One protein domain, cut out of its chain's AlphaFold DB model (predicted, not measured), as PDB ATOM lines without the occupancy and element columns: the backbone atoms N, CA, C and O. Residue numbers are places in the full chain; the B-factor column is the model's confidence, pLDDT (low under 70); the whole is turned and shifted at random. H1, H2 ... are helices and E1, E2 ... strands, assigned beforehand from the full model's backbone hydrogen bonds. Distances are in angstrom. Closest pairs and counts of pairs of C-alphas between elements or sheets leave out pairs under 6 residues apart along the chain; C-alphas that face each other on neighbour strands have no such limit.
ATOM      1  N   LEU A 371     -15.127  59.080 -22.656       93.81
ATOM      2  CA  LEU A 371     -16.459  59.108 -23.248       93.81
ATOM      3  C   LEU A 371     -17.449  58.406 -22.304       93.81
ATOM      4  O   LEU A 371     -17.158  57.297 -21.833       93.81
ATOM      5  N   PRO A 372     -18.606  59.028 -22.006       95.94
ATOM      6  CA  PRO A 372     -19.621  58.392 -21.183       95.94
ATOM      7  C   PRO A 372     -20.100  57.110 -21.866       95.94
ATOM      8  O   PRO A 372     -20.245  57.055 -23.088       95.94
ATOM      9  N   LEU A 373     -20.338  56.067 -21.071       97.25
ATOM     10  CA  LEU A 373     -20.933  54.836 -21.583       97.25
ATOM     11  C   LEU A 373     -22.347  55.128 -22.101       97.25
ATOM     12  O   LEU A 373     -23.080  55.875 -21.440       97.25
ATOM     13  N   PRO A 374     -22.764  54.524 -23.226       97.38
ATOM     14  CA  PRO A 374     -24.146  54.630 -23.657       97.38
ATOM     15  C   PRO A 374     -25.103  54.064 -22.604       97.38
ATOM     16  O   PRO A 374     -24.751  53.182 -21.811       97.38
ATOM     17  N   ALA A 375     -26.330  54.582 -22.575       96.62
ATOM     18  CA  ALA A 375     -27.293  54.259 -21.529       96.62
ATOM     19  C   ALA A 375     -27.556  52.742 -21.437       96.62
ATOM     20  O   ALA A 375     -27.846  52.077 -22.431       96.62
ATOM     21  N   GLY A 376     -27.465  52.191 -20.222       95.88
ATOM     22  CA  GLY A 376     -27.696  50.768 -19.948       95.88
ATOM     23  C   GLY A 376     -26.488  49.850 -20.169       95.88
ATOM     24  O   GLY A 376     -26.591  48.661 -19.875       95.88
ATOM     25  N   TRP A 377     -25.345  50.362 -20.634       97.88
ATOM     26  CA  TRP A 377     -24.112  49.582 -20.756       97.88
ATOM     27  C   TRP A 377     -23.237  49.672 -19.502       97.88
ATOM     28  O   TRP A 377     -23.061  50.733 -18.908       97.88
ATOM     29  N   LEU A 378     -22.637  48.541 -19.132       97.38
ATOM     30  CA  LEU A 378     -21.665  48.410 -18.053       97.38
ATOM     31  C   LEU A 378     -20.296  48.050 -18.636       97.38
ATOM     32  O   LEU A 378     -20.170  47.058 -19.354       97.38
ATOM     33  N   LYS A 379     -19.263  48.826 -18.286       97.19
ATOM     34  CA  LYS A 379     -17.856  48.479 -18.541       97.19
ATOM     35  C   LYS A 379     -17.390  47.522 -17.449       97.19
ATOM     36  O   LYS A 379     -17.316  47.900 -16.281       97.19
ATOM     37  N   LEU A 380     -17.049  46.299 -17.828       96.94
ATOM     38  CA  LEU A 380     -16.558  45.268 -16.924       96.94
ATOM     39  C   LEU A 380     -15.101  44.946 -17.252       96.94
ATOM     40  O   LEU A 380     -14.697  44.918 -18.412       96.94
ATOM     41  N   THR A 381     -14.301  44.710 -16.214       96.62
ATOM     42  CA  THR A 381     -12.890  44.338 -16.365       96.62
ATOM     43  C   THR A 381     -12.724  42.885 -15.956       96.62
ATOM     44  O   THR A 381     -12.884  42.546 -14.789       96.62
ATOM     45  N   HIS A 382     -12.422  42.027 -16.926       97.00
ATOM     46  CA  HIS A 382     -12.041  40.636 -16.714       97.00
ATOM     47  C   HIS A 382     -10.865  40.543 -15.725       97.00
ATOM     48  O   HIS A 382     -10.006  41.423 -15.690       97.00
ATOM     49  N   LEU A 383     -10.754  39.438 -14.982       94.62
ATOM     50  CA  LEU A 383      -9.694  39.223 -13.977       94.62
ATOM     51  C   LEU A 383      -8.267  39.323 -14.548       94.62
ATOM     52  O   LEU A 383      -7.320  39.663 -13.851       94.62
ATOM     53  N   GLY A 384      -8.115  39.055 -15.844       94.25
ATOM     54  CA  GLY A 384      -6.875  39.240 -16.605       94.25
ATOM     55  C   GLY A 384      -6.617  40.669 -17.111       94.25
ATOM     56  O   GLY A 384      -5.693  40.859 -17.894       94.25
ATOM     57  N   GLY A 385      -7.443  41.648 -16.739       95.50
ATOM     58  CA  GLY A 385      -7.321  43.058 -17.128       95.50
ATOM     59  C   GLY A 385      -7.961  43.439 -18.468       95.50
ATOM     60  O   GLY A 385      -7.960  44.616 -18.815       95.50
ATOM     61  N   ALA A 386      -8.509  42.479 -19.219       94.94
ATOM     62  CA  ALA A 386      -9.239  42.764 -20.454       94.94
ATOM     63  C   ALA A 386     -10.582  43.438 -20.141       94.94
ATOM     64  O   ALA A 386     -11.283  43.028 -19.218       94.94
ATOM     65  N   VAL A 387     -10.951  44.454 -20.912       95.62
ATOM     66  CA  VAL A 387     -12.233  45.149 -20.758       95.62
ATOM     67  C   VAL A 387     -13.247  44.555 -21.730       95.62
ATOM     68  O   VAL A 387     -12.891  44.174 -22.842       95.62
ATOM     69  N   TYR A 388     -14.497  44.462 -21.298       97.56
ATOM     70  CA  TYR A 388     -15.634  44.162 -22.157       97.56
ATOM     71  C   TYR A 388     -16.875  44.899 -21.648       97.56
ATOM     72  O   TYR A 388     -16.892  45.431 -20.533       97.56
ATOM     73  N   PHE A 389     -17.920  44.929 -22.463       97.88
ATOM     74  CA  PHE A 389     -19.129  45.692 -22.198       97.88
ATOM     75  C   PHE A 389     -20.328  44.757 -22.122       97.88
ATOM     76  O   PHE A 389     -20.456  43.810 -22.902       97.88
ATOM     77  N   PHE A 390     -21.193  45.008 -21.146       98.06
ATOM     78  CA  PHE A 390     -22.386  44.212 -20.894       98.06
ATOM     79  C   PHE A 390     -23.597  45.115 -20.712       98.06
ATOM     80  O   PHE A 390     -23.549  46.049 -19.918       98.06
ATOM     81  N   ASN A 391     -24.688  44.824 -21.410       97.31
ATOM     82  CA  ASN A 391     -25.962  45.505 -21.215       97.31
ATOM     83  C   ASN A 391     -26.921  44.587 -20.433       97.31
ATOM     84  O   ASN A 391     -27.390  43.596 -20.998       97.31
ATOM     85  N   PRO A 392     -27.245  44.879 -19.157       95.50
ATOM     86  CA  PRO A 392     -28.109  44.021 -18.343       95.50
ATOM     87  C   PRO A 392     -29.547  43.901 -18.859       95.50
ATOM     88  O   PRO A 392     -30.202  42.892 -18.601       95.50
ATOM     89  N   HIS A 393     -30.044  44.913 -19.580       93.69
ATOM     90  CA  HIS A 393     -31.415  44.936 -20.087       93.69
ATOM     91  C   HIS A 393     -31.578  44.042 -21.315       93.69
ATOM     92  O   HIS A 393     -32.526  43.263 -21.390       93.69
ATOM     93  N   THR A 394     -30.642  44.129 -22.262       94.06
ATOM     94  CA  THR A 394     -30.664  43.319 -23.490       94.06
ATOM     95  C   THR A 394     -29.913  41.996 -23.347       94.06
ATOM     96  O   THR A 394     -30.057  41.120 -24.200       94.06
ATOM     97  N   ARG A 395     -29.135  41.838 -22.267       95.12
ATOM     98  CA  ARG A 395     -28.225  40.712 -21.994       95.12
ATOM     99  C   ARG A 395     -27.232  40.457 -23.120       95.12
ATOM    100  O   ARG A 395     -26.936  39.311 -23.459       95.12
ATOM    101  N   VAL A 396     -26.729  41.545 -23.692       96.69
ATOM    102  CA  VAL A 396     -25.704  41.516 -24.731       96.69
ATOM    103  C   VAL A 396     -24.341  41.736 -24.098       96.69
ATOM    104  O   VAL A 396     -24.150  42.683 -23.335       96.69
ATOM    105  N   VAL A 397     -23.397  40.867 -24.441       97.69
ATOM    106  CA  VAL A 397     -21.974  40.993 -24.135       97.69
ATOM    107  C   VAL A 397     -21.227  41.292 -25.431       97.69
ATOM    108  O   VAL A 397     -21.436  40.623 -26.443       97.69
ATOM    109  N   THR A 398     -20.325  42.267 -25.397       97.44
ATOM    110  CA  THR A 398     -19.401  42.543 -26.504       97.44
ATOM    111  C   THR A 398     -18.021  42.915 -25.961       97.44
ATOM    112  O   THR A 398     -17.931  43.658 -24.980       97.44
ATOM    113  N   PRO A 399     -16.926  42.396 -26.543       96.25
ATOM    114  CA  PRO A 399     -15.583  42.860 -26.214       96.25
ATOM    115  C   PRO A 399     -15.277  44.245 -26.811       96.25
ATOM    116  O   PRO A 399     -14.405  44.929 -26.285       96.25
ATOM    117  N   ALA A 400     -15.992  44.657 -27.864       95.25
ATOM    118  CA  ALA A 400     -15.729  45.901 -28.582       95.25
ATOM    119  C   ALA A 400     -16.183  47.130 -27.778       95.25
ATOM    120  O   ALA A 400     -17.196  47.083 -27.075       95.25
ATOM    121  N   ASP A 401     -15.454  48.241 -27.913       95.12
ATOM    122  CA  ASP A 401     -15.726  49.470 -27.168       95.12
ATOM    123  C   ASP A 401     -17.011  50.171 -27.616       95.12
ATOM    124  O   ASP A 401     -17.031  50.939 -28.575       95.12
ATOM    125  N   VAL A 402     -18.101  49.940 -26.881       96.62
ATOM    126  CA  VAL A 402     -19.414  50.547 -27.159       96.62
ATOM    127  C   VAL A 402     -19.451  52.059 -26.935       96.62
ATOM    128  O   VAL A 402     -20.448  52.683 -27.269       96.62
ATOM    129  N   ARG A 403     -18.396  52.679 -26.389       95.38
ATOM    130  CA  ARG A 403     -18.295  54.151 -26.351       95.38
ATOM    131  C   ARG A 403     -18.131  54.740 -27.748       95.38
ATOM    132  O   ARG A 403     -18.436  55.910 -27.969       95.38
ATOM    133  N   GLU A 404     -17.669  53.936 -28.702       94.75
ATOM    134  CA  GLU A 404     -17.661  54.312 -30.105       94.75
ATOM    135  C   GLU A 404     -19.075  54.179 -30.677       94.75
ATOM    136  O   GLU A 404     -19.602  53.077 -30.825       94.75
ATOM    137  N   ALA A 405     -19.680  55.301 -31.071       93.62
ATOM    138  CA  ALA A 405     -21.051  55.330 -31.590       93.62
ATOM    139  C   ALA A 405     -21.278  54.379 -32.785       93.62
ATOM    140  O   ALA A 405     -22.374  53.854 -32.973       93.62
ATOM    141  N   LEU A 406     -20.242  54.125 -33.598       93.06
ATOM    142  CA  LEU A 406     -20.302  53.148 -34.690       93.06
ATOM    143  C   LEU A 406     -20.365  51.701 -34.180       93.06
ATOM    144  O   LEU A 406     -21.095  50.896 -34.754       93.06
ATOM    145  N   VAL A 407     -19.617  51.374 -33.121       94.81
ATOM    146  CA  VAL A 407     -19.643  50.056 -32.473       94.81
ATOM    147  C   VAL A 407     -20.992  49.840 -31.806       94.81
ATOM    148  O   VAL A 407     -21.624  48.820 -32.064       94.81
ATOM    149  N   GLU A 408     -21.475  50.811 -31.026       96.06
ATOM    150  CA  GLU A 408     -22.795  50.742 -30.392       96.06
ATOM    151  C   GLU A 408     -23.897  50.520 -31.430       96.06
ATOM    152  O   GLU A 408     -24.692  49.588 -31.301       96.06
ATOM    153  N   ARG A 409     -23.908  51.331 -32.497       95.50
ATOM    154  CA  ARG A 409     -24.891  51.217 -33.574       95.50
ATOM    155  C   ARG A 409     -24.844  49.846 -34.242       95.50
ATOM    156  O   ARG A 409     -25.895  49.244 -34.425       95.50
ATOM    157  N   ARG A 410     -23.652  49.325 -34.558       95.25
ATOM    158  CA  ARG A 410     -23.500  47.983 -35.149       95.25
ATOM    159  C   ARG A 410     -23.984  46.886 -34.208       95.25
ATOM    160  O   ARG A 410     -24.696  45.992 -34.643       95.25
ATOM    161  N   VAL A 411     -23.634  46.959 -32.922       96.38
ATOM    162  CA  VAL A 411     -24.102  45.998 -31.912       96.38
ATOM    163  C   VAL A 411     -25.625  46.059 -31.766       96.38
ATOM    164  O   VAL A 411     -26.260  45.015 -31.659       96.38
ATOM    165  N   ALA A 412     -26.227  47.252 -31.803       96.00
ATOM    166  CA  ALA A 412     -27.677  47.435 -31.728       96.00
ATOM    167  C   ALA A 412     -28.410  46.946 -32.994       96.00
ATOM    168  O   ALA A 412     -29.465  46.315 -32.886       96.00
ATOM    169  N   GLU A 413     -27.858  47.202 -34.184       95.38
ATOM    170  CA  GLU A 413     -28.378  46.701 -35.465       95.38
ATOM    171  C   GLU A 413     -28.345  45.165 -35.501       95.38
ATOM    172  O   GLU A 413     -29.356  44.532 -35.803       95.38
ATOM    173  N   GLU A 414     -27.223  44.566 -35.098       95.06
ATOM    174  CA  GLU A 414     -27.047  43.114 -35.006       95.06
ATOM    175  C   GLU A 414     -27.955  42.482 -33.951       95.06
ATOM    176  O   GLU A 414     -28.638  41.500 -34.236       95.06
ATOM    177  N   TYR A 415     -28.053  43.086 -32.762       94.56
ATOM    178  CA  TYR A 415     -29.014  42.683 -31.736       94.56
ATOM    179  C   TYR A 415     -30.443  42.665 -32.282       94.56
ATOM    180  O   TYR A 415     -31.162  41.685 -32.103       94.56
ATOM    181  N   THR A 416     -30.851  43.731 -32.975       93.69
ATOM    182  CA  THR A 416     -32.206  43.859 -33.528       93.69
ATOM    183  C   THR A 416     -32.458  42.822 -34.620       93.69
ATOM    184  O   THR A 416     -33.504  42.172 -34.598       93.69
ATOM    185  N   ARG A 417     -31.496  42.615 -35.532       91.94
ATOM    186  CA  ARG A 417     -31.568  41.581 -36.577       91.94
ATOM    187  C   ARG A 417     -31.762  40.199 -35.960       91.94
ATOM    188  O   ARG A 417     -32.710  39.496 -36.291       91.94
ATOM    189  N   LEU A 418     -30.908  39.857 -35.004       90.31
ATOM    190  CA  LEU A 418     -30.929  38.578 -34.304       90.31
ATOM    191  C   LEU A 418     -32.201  38.392 -33.471       90.31
ATOM    192  O   LEU A 418     -32.759  37.301 -33.426       90.31
ATOM    193  N   CYS A 419     -32.707  39.445 -32.832       88.06
ATOM    194  CA  CYS A 419     -33.989  39.399 -32.135       88.06
ATOM    195  C   CYS A 419     -35.175  39.194 -33.084       88.06
ATOM    196  O   CYS A 419     -36.129  38.530 -32.681       88.06
ATOM    197  N   ALA A 420     -35.129  39.727 -34.309       89.38
ATOM    198  CA  ALA A 420     -36.149  39.475 -35.323       89.38
ATOM    199  C   ALA A 420     -36.116  38.010 -35.788       89.38
ATOM    200  O   ALA A 420     -37.147  37.346 -35.746       89.38
ATOM    201  N   GLU A 421     -34.929  37.475 -36.097       85.81
ATOM    202  CA  GLU A 421     -34.740  36.055 -36.451       85.81
ATOM    203  C   GLU A 421     -35.203  35.113 -35.326       85.81
ATOM    204  O   GLU A 421     -35.871  34.105 -35.552       85.81
ATOM    205  N   VAL A 422     -34.887  35.465 -34.077       84.00
ATOM    206  CA  VAL A 422     -35.308  34.720 -32.888       84.00
ATOM    207  C   VAL A 422     -36.812  34.845 -32.655       84.00
ATOM    208  O   VAL A 422     -37.439  33.863 -32.277       84.00
ATOM    209  N   GLY A 423     -37.404  36.024 -32.850       76.50
ATOM    210  CA  GLY A 423     -38.815  36.307 -32.571       76.50
ATOM    211  C   GLY A 423     -39.784  35.358 -33.277       76.50
ATOM    212  O   GLY A 423     -40.785  34.954 -32.677       76.50
ATOM    213  N   ASP A 424     -39.425  34.933 -34.486       66.62
ATOM    214  CA  ASP A 424     -40.183  33.965 -35.280       66.62
ATOM    215  C   ASP A 424     -39.949  32.515 -34.818       66.62
ATOM    216  O   ASP A 424     -40.831  31.652 -34.908       66.62
ATOM    217  N   ALA A 425     -38.794  32.237 -34.211       65.00
ATOM    218  CA  ALA A 425     -38.460  30.924 -33.692       65.00
ATOM    219  C   ALA A 425     -39.166  30.652 -32.347       65.00
ATOM    220  O   ALA A 425     -38.931  31.294 -31.322       65.00
ATOM    221  N   LYS A 426     -39.966  29.576 -32.289       68.94
ATOM    222  CA  LYS A 426     -40.562  29.013 -31.051       68.94
ATOM    223  C   LYS A 426     -39.546  28.886 -29.897       68.94
ATOM    224  O   LYS A 426     -39.892  29.064 -28.729       68.94
ATOM    225  N   VAL A 427     -38.290  28.646 -30.263       66.81
ATOM    226  CA  VAL A 427     -37.088  28.546 -29.426       66.81
ATOM    227  C   VAL A 427     -36.905  29.777 -28.519       66.81
ATOM    228  O   VAL A 427     -36.612  29.635 -27.333       66.81
ATOM    229  N   ALA A 428     -37.202  30.983 -29.006       63.66
ATOM    230  CA  ALA A 428     -37.061  32.229 -28.255       63.66
ATOM    231  C   ALA A 428     -37.860  32.291 -26.963       63.66
ATOM    232  O   ALA A 428     -37.412  32.890 -25.992       63.66
ATOM    233  N   ARG A 429     -39.075  31.728 -26.960       66.50
ATOM    234  CA  ARG A 429     -39.987  31.804 -25.812       66.50
ATOM    235  C   ARG A 429     -39.541  30.899 -24.671       66.50
ATOM    236  O   ARG A 429     -39.748  31.256 -23.516       66.50
ATOM    237  N   GLU A 430     -38.890  29.784 -24.985       67.12
ATOM    238  CA  GLU A 430     -38.386  28.837 -23.987       67.12
ATOM    239  C   GLU A 430     -37.059  29.279 -23.355       67.12
ATOM    240  O   GLU A 430     -36.771  28.904 -22.225       67.12
ATOM    241  N   LEU A 431     -36.257  30.088 -24.057       67.31
ATOM    242  CA  LEU A 431     -34.895  30.445 -23.637       67.31
ATOM    243  C   LEU A 431     -34.788  31.777 -22.869       67.31
ATOM    244  O   LEU A 431     -33.700  32.146 -22.446       67.31
ATOM    245  N   ARG A 432     -35.889  32.509 -22.647       69.00
ATOM    246  CA  ARG A 432     -35.837  33.940 -22.265       69.00
ATOM    247  C   ARG A 432     -35.150  34.284 -20.940       69.00
ATOM    248  O   ARG A 432     -34.773  35.440 -20.772       69.00
ATOM    249  N   ARG A 433     -35.040  33.364 -19.979       76.31
ATOM    250  CA  ARG A 433     -34.635  33.735 -18.610       76.31
ATOM    251  C   ARG A 433     -33.146  33.661 -18.328       76.31
ATOM    252  O   ARG A 433     -32.716  34.401 -17.450       76.31
ATOM    253  N   ASP A 434     -32.371  32.917 -19.117       84.06
ATOM    254  CA  ASP A 434     -30.947  32.629 -18.842       84.06
ATOM    255  C   ASP A 434     -30.067  32.718 -20.096       84.06
ATOM    256  O   ASP A 434     -28.923  32.265 -20.114       84.06
ATOM    257  N   LEU A 435     -30.612  33.311 -21.162       91.50
ATOM    258  CA  LEU A 435     -29.898  33.545 -22.406       91.50
ATOM    259  C   LEU A 435     -29.044  34.807 -22.307       91.50
ATOM    260  O   LEU A 435     -29.553  35.878 -21.963       91.50
ATOM    261  N   VAL A 436     -27.769  34.673 -22.651       95.12
ATOM    262  CA  VAL A 436     -26.845  35.786 -22.884       95.12
ATOM    263  C   VAL A 436     -26.441  35.750 -24.351       95.12
ATOM    264  O   VAL A 436     -26.060  34.700 -24.873       95.12
ATOM    265  N   MET A 437     -26.564  36.886 -25.029       95.62
ATOM    266  CA  MET A 437     -26.139  37.040 -26.416       95.62
ATOM    267  C   MET A 437     -24.751  37.656 -26.453       95.62
ATOM    268  O   MET A 437     -24.455  38.589 -25.712       95.62
ATOM    269  N   VAL A 438     -23.911  37.150 -27.342       96.62
ATOM    270  CA  VAL A 438     -22.543  37.619 -27.511       96.62
ATOM    271  C   VAL A 438     -22.378  38.074 -28.938       96.62
ATOM    272  O   VAL A 438     -22.679  37.313 -29.855       96.62
ATOM    273  N   ILE A 439     -21.921  39.308 -29.109       96.69
ATOM    274  CA  ILE A 439     -21.684  39.908 -30.418       96.69
ATOM    275  C   ILE A 439     -20.205  40.280 -30.469       96.69
ATOM    276  O   ILE A 439     -19.773  41.222 -29.806       96.69
ATOM    277  N   GLU A 440     -19.417  39.514 -31.220       95.38
ATOM    278  CA  GLU A 440     -18.001  39.798 -31.449       95.38
ATOM    279  C   GLU A 440     -17.857  40.518 -32.794       95.38
ATOM    280  O   GLU A 440     -18.073  39.943 -33.864       95.38
ATOM    281  N   LEU A 441     -17.517  41.811 -32.735       93.94
ATOM    282  CA  LEU A 441     -17.251  42.603 -33.930       93.94
ATOM    283  C   LEU A 441     -15.812  42.360 -34.404       93.94
ATOM    284  O   LEU A 441     -14.862  42.649 -33.671       93.94
ATOM    285  N   PRO A 442     -15.611  41.861 -35.628       87.81
ATOM    286  CA  PRO A 442     -14.274  41.663 -36.147       87.81
ATOM    287  C   PRO A 442     -13.559  42.989 -36.431       87.81
ATOM    288  O   PRO A 442     -14.088  43.872 -37.102       87.81
ATOM    289  N   GLY A 443     -12.300  43.088 -36.000       72.31
ATOM    290  CA  GLY A 443     -11.354  44.068 -36.541       72.31
ATOM    291  C   GLY A 443     -11.357  45.463 -35.914       72.31
ATOM    292  O   GLY A 443     -10.644  46.320 -36.425       72.31
ATOM    293  N   VAL A 444     -12.082  45.698 -34.818       64.25
ATOM    294  CA  VAL A 444     -11.978  46.976 -34.084       64.25
ATOM    295  C   VAL A 444     -10.758  46.977 -33.149       64.25
ATOM    296  O   VAL A 444     -10.012  47.950 -33.108       64.25
ATOM    297  N   ASP A 445     -10.451  45.840 -32.513       56.00
ATOM    298  CA  ASP A 445      -9.456  45.789 -31.424       56.00
ATOM    299  C   ASP A 445      -8.063  45.269 -31.833       56.00
ATOM    300  O   ASP A 445      -7.129  45.241 -31.028       56.00
ATOM    301  N   GLU A 460     -17.364  38.833 -41.269       88.25
ATOM    302  CA  GLU A 460     -18.655  38.408 -40.744       88.25
ATOM    303  C   GLU A 460     -18.709  38.639 -39.228       88.25
ATOM    304  O   GLU A 460     -17.813  38.209 -38.497       88.25
ATOM    305  N   VAL A 461     -19.741  39.350 -38.760       92.00
ATOM    306  CA  VAL A 461     -19.989  39.546 -37.327       92.00
ATOM    307  C   VAL A 461     -20.298  38.193 -36.703       92.00
ATOM    308  O   VAL A 461     -21.242  37.514 -37.108       92.00
ATOM    309  N   GLU A 462     -19.515  37.792 -35.702       93.81
ATOM    310  CA  GLU A 462     -19.743  36.527 -35.016       93.81
ATOM    311  C   GLU A 462     -20.699  36.756 -33.845       93.81
ATOM    312  O   GLU A 462     -20.312  37.254 -32.788       93.81
ATOM    313  N   ALA A 463     -21.958  36.368 -34.040       95.00
ATOM    314  CA  ALA A 463     -22.956  36.357 -32.984       95.00
ATOM    315  C   ALA A 463     -23.291  34.930 -32.542       95.00
ATOM    316  O   ALA A 463     -23.452  34.018 -33.359       95.00
ATOM    317  N   TYR A 464     -23.383  34.722 -31.232       95.81
ATOM    318  CA  TYR A 464     -23.780  33.443 -30.654       95.81
ATOM    319  C   TYR A 464     -24.507  33.629 -29.326       95.81
ATOM    320  O   TYR A 464     -24.395  34.656 -28.656       95.81
ATOM    321  N   TYR A 465     -25.257  32.602 -28.942       95.06
ATOM    322  CA  TYR A 465     -26.037  32.582 -27.719       95.06
ATOM    323  C   TYR A 465     -25.466  31.592 -26.726       95.06
ATOM    324  O   TYR A 465     -25.017  30.502 -27.090       95.06
ATOM    325  N   VAL A 466     -25.545  31.963 -25.456       95.56
ATOM    326  CA  VAL A 466     -25.058  31.175 -24.334       95.56
ATOM    327  C   VAL A 466     -26.216  30.949 -23.379       95.56
ATOM    328  O   VAL A 466     -26.827  31.900 -22.896       95.56
ATOM    329  N   CYS A 467     -26.531  29.681 -23.122       94.19
ATOM    330  CA  CYS A 467     -27.549  29.280 -22.161       94.19
ATOM    331  C   CYS A 467     -26.895  28.409 -21.088       94.19
ATOM    332  O   CYS A 467     -26.519  27.261 -21.354       94.19
ATOM    333  N   ILE A 468     -26.756  28.965 -19.882       92.56
ATOM    334  CA  ILE A 468     -26.107  28.272 -18.764       92.56
ATOM    335  C   ILE A 468     -26.939  27.082 -18.292       92.56
ATOM    336  O   ILE A 468     -26.396  25.995 -18.140       92.56
ATOM    337  N   ASP A 469     -28.253  27.242 -18.155       90.62
ATOM    338  CA  ASP A 469     -29.135  26.170 -17.678       90.62
ATOM    339  C   ASP A 469     -29.092  24.918 -18.558       90.62
ATOM    340  O   ASP A 469     -29.163  23.791 -18.069       90.62
ATOM    341  N   ARG A 470     -28.941  25.107 -19.874       91.44
ATOM    342  CA  ARG A 470     -28.798  24.004 -20.834       91.44
ATOM    343  C   ARG A 470     -27.348  23.589 -21.063       91.44
ATOM    344  O   ARG A 470     -27.116  22.646 -21.817       91.44
ATOM    345  N   MET A 471     -26.385  24.274 -20.445       94.56
ATOM    346  CA  MET A 471     -24.953  24.063 -20.654       94.56
ATOM    347  C   MET A 471     -24.598  24.017 -22.147       94.56
ATOM    348  O   MET A 471     -23.904  23.105 -22.610       94.56
ATOM    349  N   ALA A 472     -25.102  24.990 -22.911       94.44
ATOM    350  CA  ALA A 472     -24.997  25.000 -24.364       94.44
ATOM    351  C   ALA A 472     -24.663  26.387 -24.916       94.44
ATOM    352  O   ALA A 472     -25.166  27.411 -24.448       94.44
ATOM    353  N   VAL A 473     -23.847  26.386 -25.968       95.31
ATOM    354  CA  VAL A 473     -23.681  27.519 -26.881       95.31
ATOM    355  C   VAL A 473     -24.361  27.149 -28.177       95.31
ATOM    356  O   VAL A 473     -24.245  26.005 -28.612       95.31
ATOM    357  N   PHE A 474     -25.048  28.086 -28.809       94.50
ATOM    358  CA  PHE A 474     -25.599  27.851 -30.133       94.50
ATOM    359  C   PHE A 474     -25.533  29.097 -31.005       94.50
ATOM    360  O   PHE A 474     -25.551  30.228 -30.520       94.50
ATOM    361  N   LYS A 475     -25.433  28.862 -32.310       93.81
ATOM    362  CA  LYS A 475     -25.542  29.875 -33.354       93.81
ATOM    363  C   LYS A 475     -26.851  29.665 -34.096       93.81
ATOM    364  O   LYS A 475     -27.283  28.527 -34.282       93.81
ATOM    365  N   LEU A 476     -27.473  30.760 -34.499       90.38
ATOM    366  CA  LEU A 476     -28.636  30.714 -35.372       90.38
ATOM    367  C   LEU A 476     -28.152  30.900 -36.801       90.38
ATOM    368  O   LEU A 476     -27.355  31.794 -37.080       90.38
ATOM    369  N   LYS A 477     -28.589  30.007 -37.685       89.38
ATOM    370  CA  LYS A 477     -28.287  30.063 -39.111       89.38
ATOM    371  C   LYS A 477     -29.597  29.897 -39.870       89.38
ATOM    372  O   LYS A 477     -29.962  28.788 -40.267       89.38
ATOM    373  N   GLY A 478     -30.333  31.001 -39.997       86.69
ATOM    374  CA  GLY A 478     -31.744  30.968 -40.382       86.69
ATOM    375  C   GLY A 478     -32.555  30.172 -39.357       86.69
ATOM    376  O   GLY A 478     -32.375  30.343 -38.155       86.69
ATOM    377  N   ASP A 479     -33.370  29.228 -39.825       83.50
ATOM    378  CA  ASP A 479     -34.223  28.395 -38.960       83.50
ATOM    379  C   ASP A 479     -33.472  27.266 -38.230       83.50
ATOM    380  O   ASP A 479     -34.053  26.541 -37.416       83.50
ATOM    381  N   GLN A 480     -32.182  27.066 -38.525       86.50
ATOM    382  CA  GLN A 480     -31.382  26.011 -37.909       86.50
ATOM    383  C   GLN A 480     -30.600  26.529 -36.700       86.50
ATOM    384  O   GLN A 480     -29.882  27.526 -36.767       86.50
ATOM    385  N   VAL A 481     -30.705  25.788 -35.594       89.81
ATOM    386  CA  VAL A 481     -29.906  26.000 -34.383       89.81
ATOM    387  C   VAL A 481     -28.669  25.107 -34.458       89.81
ATOM    388  O   VAL A 481     -28.765  23.885 -34.328       89.81
ATOM    389  N   GLU A 482     -27.500  25.709 -34.657       93.94
ATOM    390  CA  GLU A 482     -26.219  25.006 -34.626       93.94
ATOM    391  C   GLU A 482     -25.673  25.010 -33.196       93.94
ATOM    392  O   GLU A 482     -25.256  26.045 -32.677       93.94
ATOM    393  N   TYR A 483     -25.657  23.847 -32.547       94.38
ATOM    394  CA  TYR A 483     -25.071  23.704 -31.218       94.38
ATOM    395  C   TYR A 483     -23.539  23.704 -31.300       94.38
ATOM    396  O   TYR A 483     -22.925  22.870 -31.965       94.38
ATOM    397  N   GLY A 484     -22.917  24.634 -30.582       94.25
ATOM    398  CA  GLY A 484     -21.480  24.678 -30.361       94.25
ATOM    399  C   GLY A 484     -21.011  23.608 -29.375       94.25
ATOM    400  O   GLY A 484     -21.785  23.042 -28.602       94.25
ATOM    401  N   SER A 485     -19.705  23.341 -29.374       95.19
ATOM    402  CA  SER A 485     -19.103  22.430 -28.400       95.19
ATOM    403  C   SER A 485     -19.189  22.994 -26.977       95.19
ATOM    404  O   SER A 485     -19.100  24.206 -26.764       95.19
TER     405      SER A 485
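What this domain is: This is residues 371 to 445 and 460 to 485 of the 962 residues of an uncharacterized protein of Coniophora puteana (strain RWD-64-598) (UniProt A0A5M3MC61). One strongly twisted sheet of seven strands makes a wall, and the long helix H1 crosses one face of it slantwise; no named helix covers the other face. The short helix H2 follows the far end of H1, off the sheet. The printed part has 101 residues, with E1 E2 E3 H1 H2 E4 E5 E6 E7 along the chain; the sheet is mixed, in the order E1 E2 E3 E4 E5 E6 E7, with only E3 and E4 parallel. The class is mixed, helices and strands; the whole is compact, with a radius of gyration of the C-alphas of 13.7 A and spans of 39 by 28 by 25 A.

How they stand to each other: In the sheet, E3, residues 396 to 398, and E4, residues 435 to 440, are parallel at 28 degrees, with N 397 and O 437 2.8 A apart. E2, residues 387 to 391, and edge strand E1, residues 378 to 381, complete a meander with E3, each strand the antiparallel neighbour of the one before; N 389 and O 398 are 2.8 A apart, N 378 and O 390 2.8 A. Beside E4 begins a second meander, E5, residues 462 to 467, E6, residues 472 to 477, and edge strand E7, residues 480 to 483. N 438 and O 464, N 465 and O 474, and N 475 and O 482 are 2.9, 2.9 and 2.8 A apart. The pairing is staggered: E6 pairs with E5 over 472 to 474 and with E7 over 474 to 477. H1, residues 405 to 424, is on the sheet at a height of 9.4 A, in two layers, a helix on one face of a sheet. It lies over E4 and, with 3 C-alphas, only just over E5, slantwise at 45 degrees to E4 on the local plane. Its closest C-alphas to E4 are Val 411 and Ile 439, 6.7 A. H2, residues 427 to 430, is not on the sheet, and is close to but not clearly touching H1. E3, H1, H2 and E4 form a strand-helix-strand unit with a left-handed crossover. In H1, 15 of 16 O i to N i+4 pairs are within hydrogen-bond range; H2 is too short for one.

Where its parts are: E1 begins at C-alpha 378 (-21.665, 48.410, -18.053). H1 measures 28.9 A, from C-alpha 405 (-21.051, 55.330, -31.590). E4, E5 and E6 measure 16.2, 16.7 and 15.9 A. E7 ends at C-alpha 483 (-25.071, 23.704, -31.218).

The domain as a whole: The C-alphas farthest apart, Leu 371 and Lys 426, are 39.3 A apart. Residues 446 to 459 are not printed; C-alphas 445 and 460 are 15.0 A apart. Of the links printed whole, none is long. Residues 424 to 432 and 444 to 445 have pLDDT under 70.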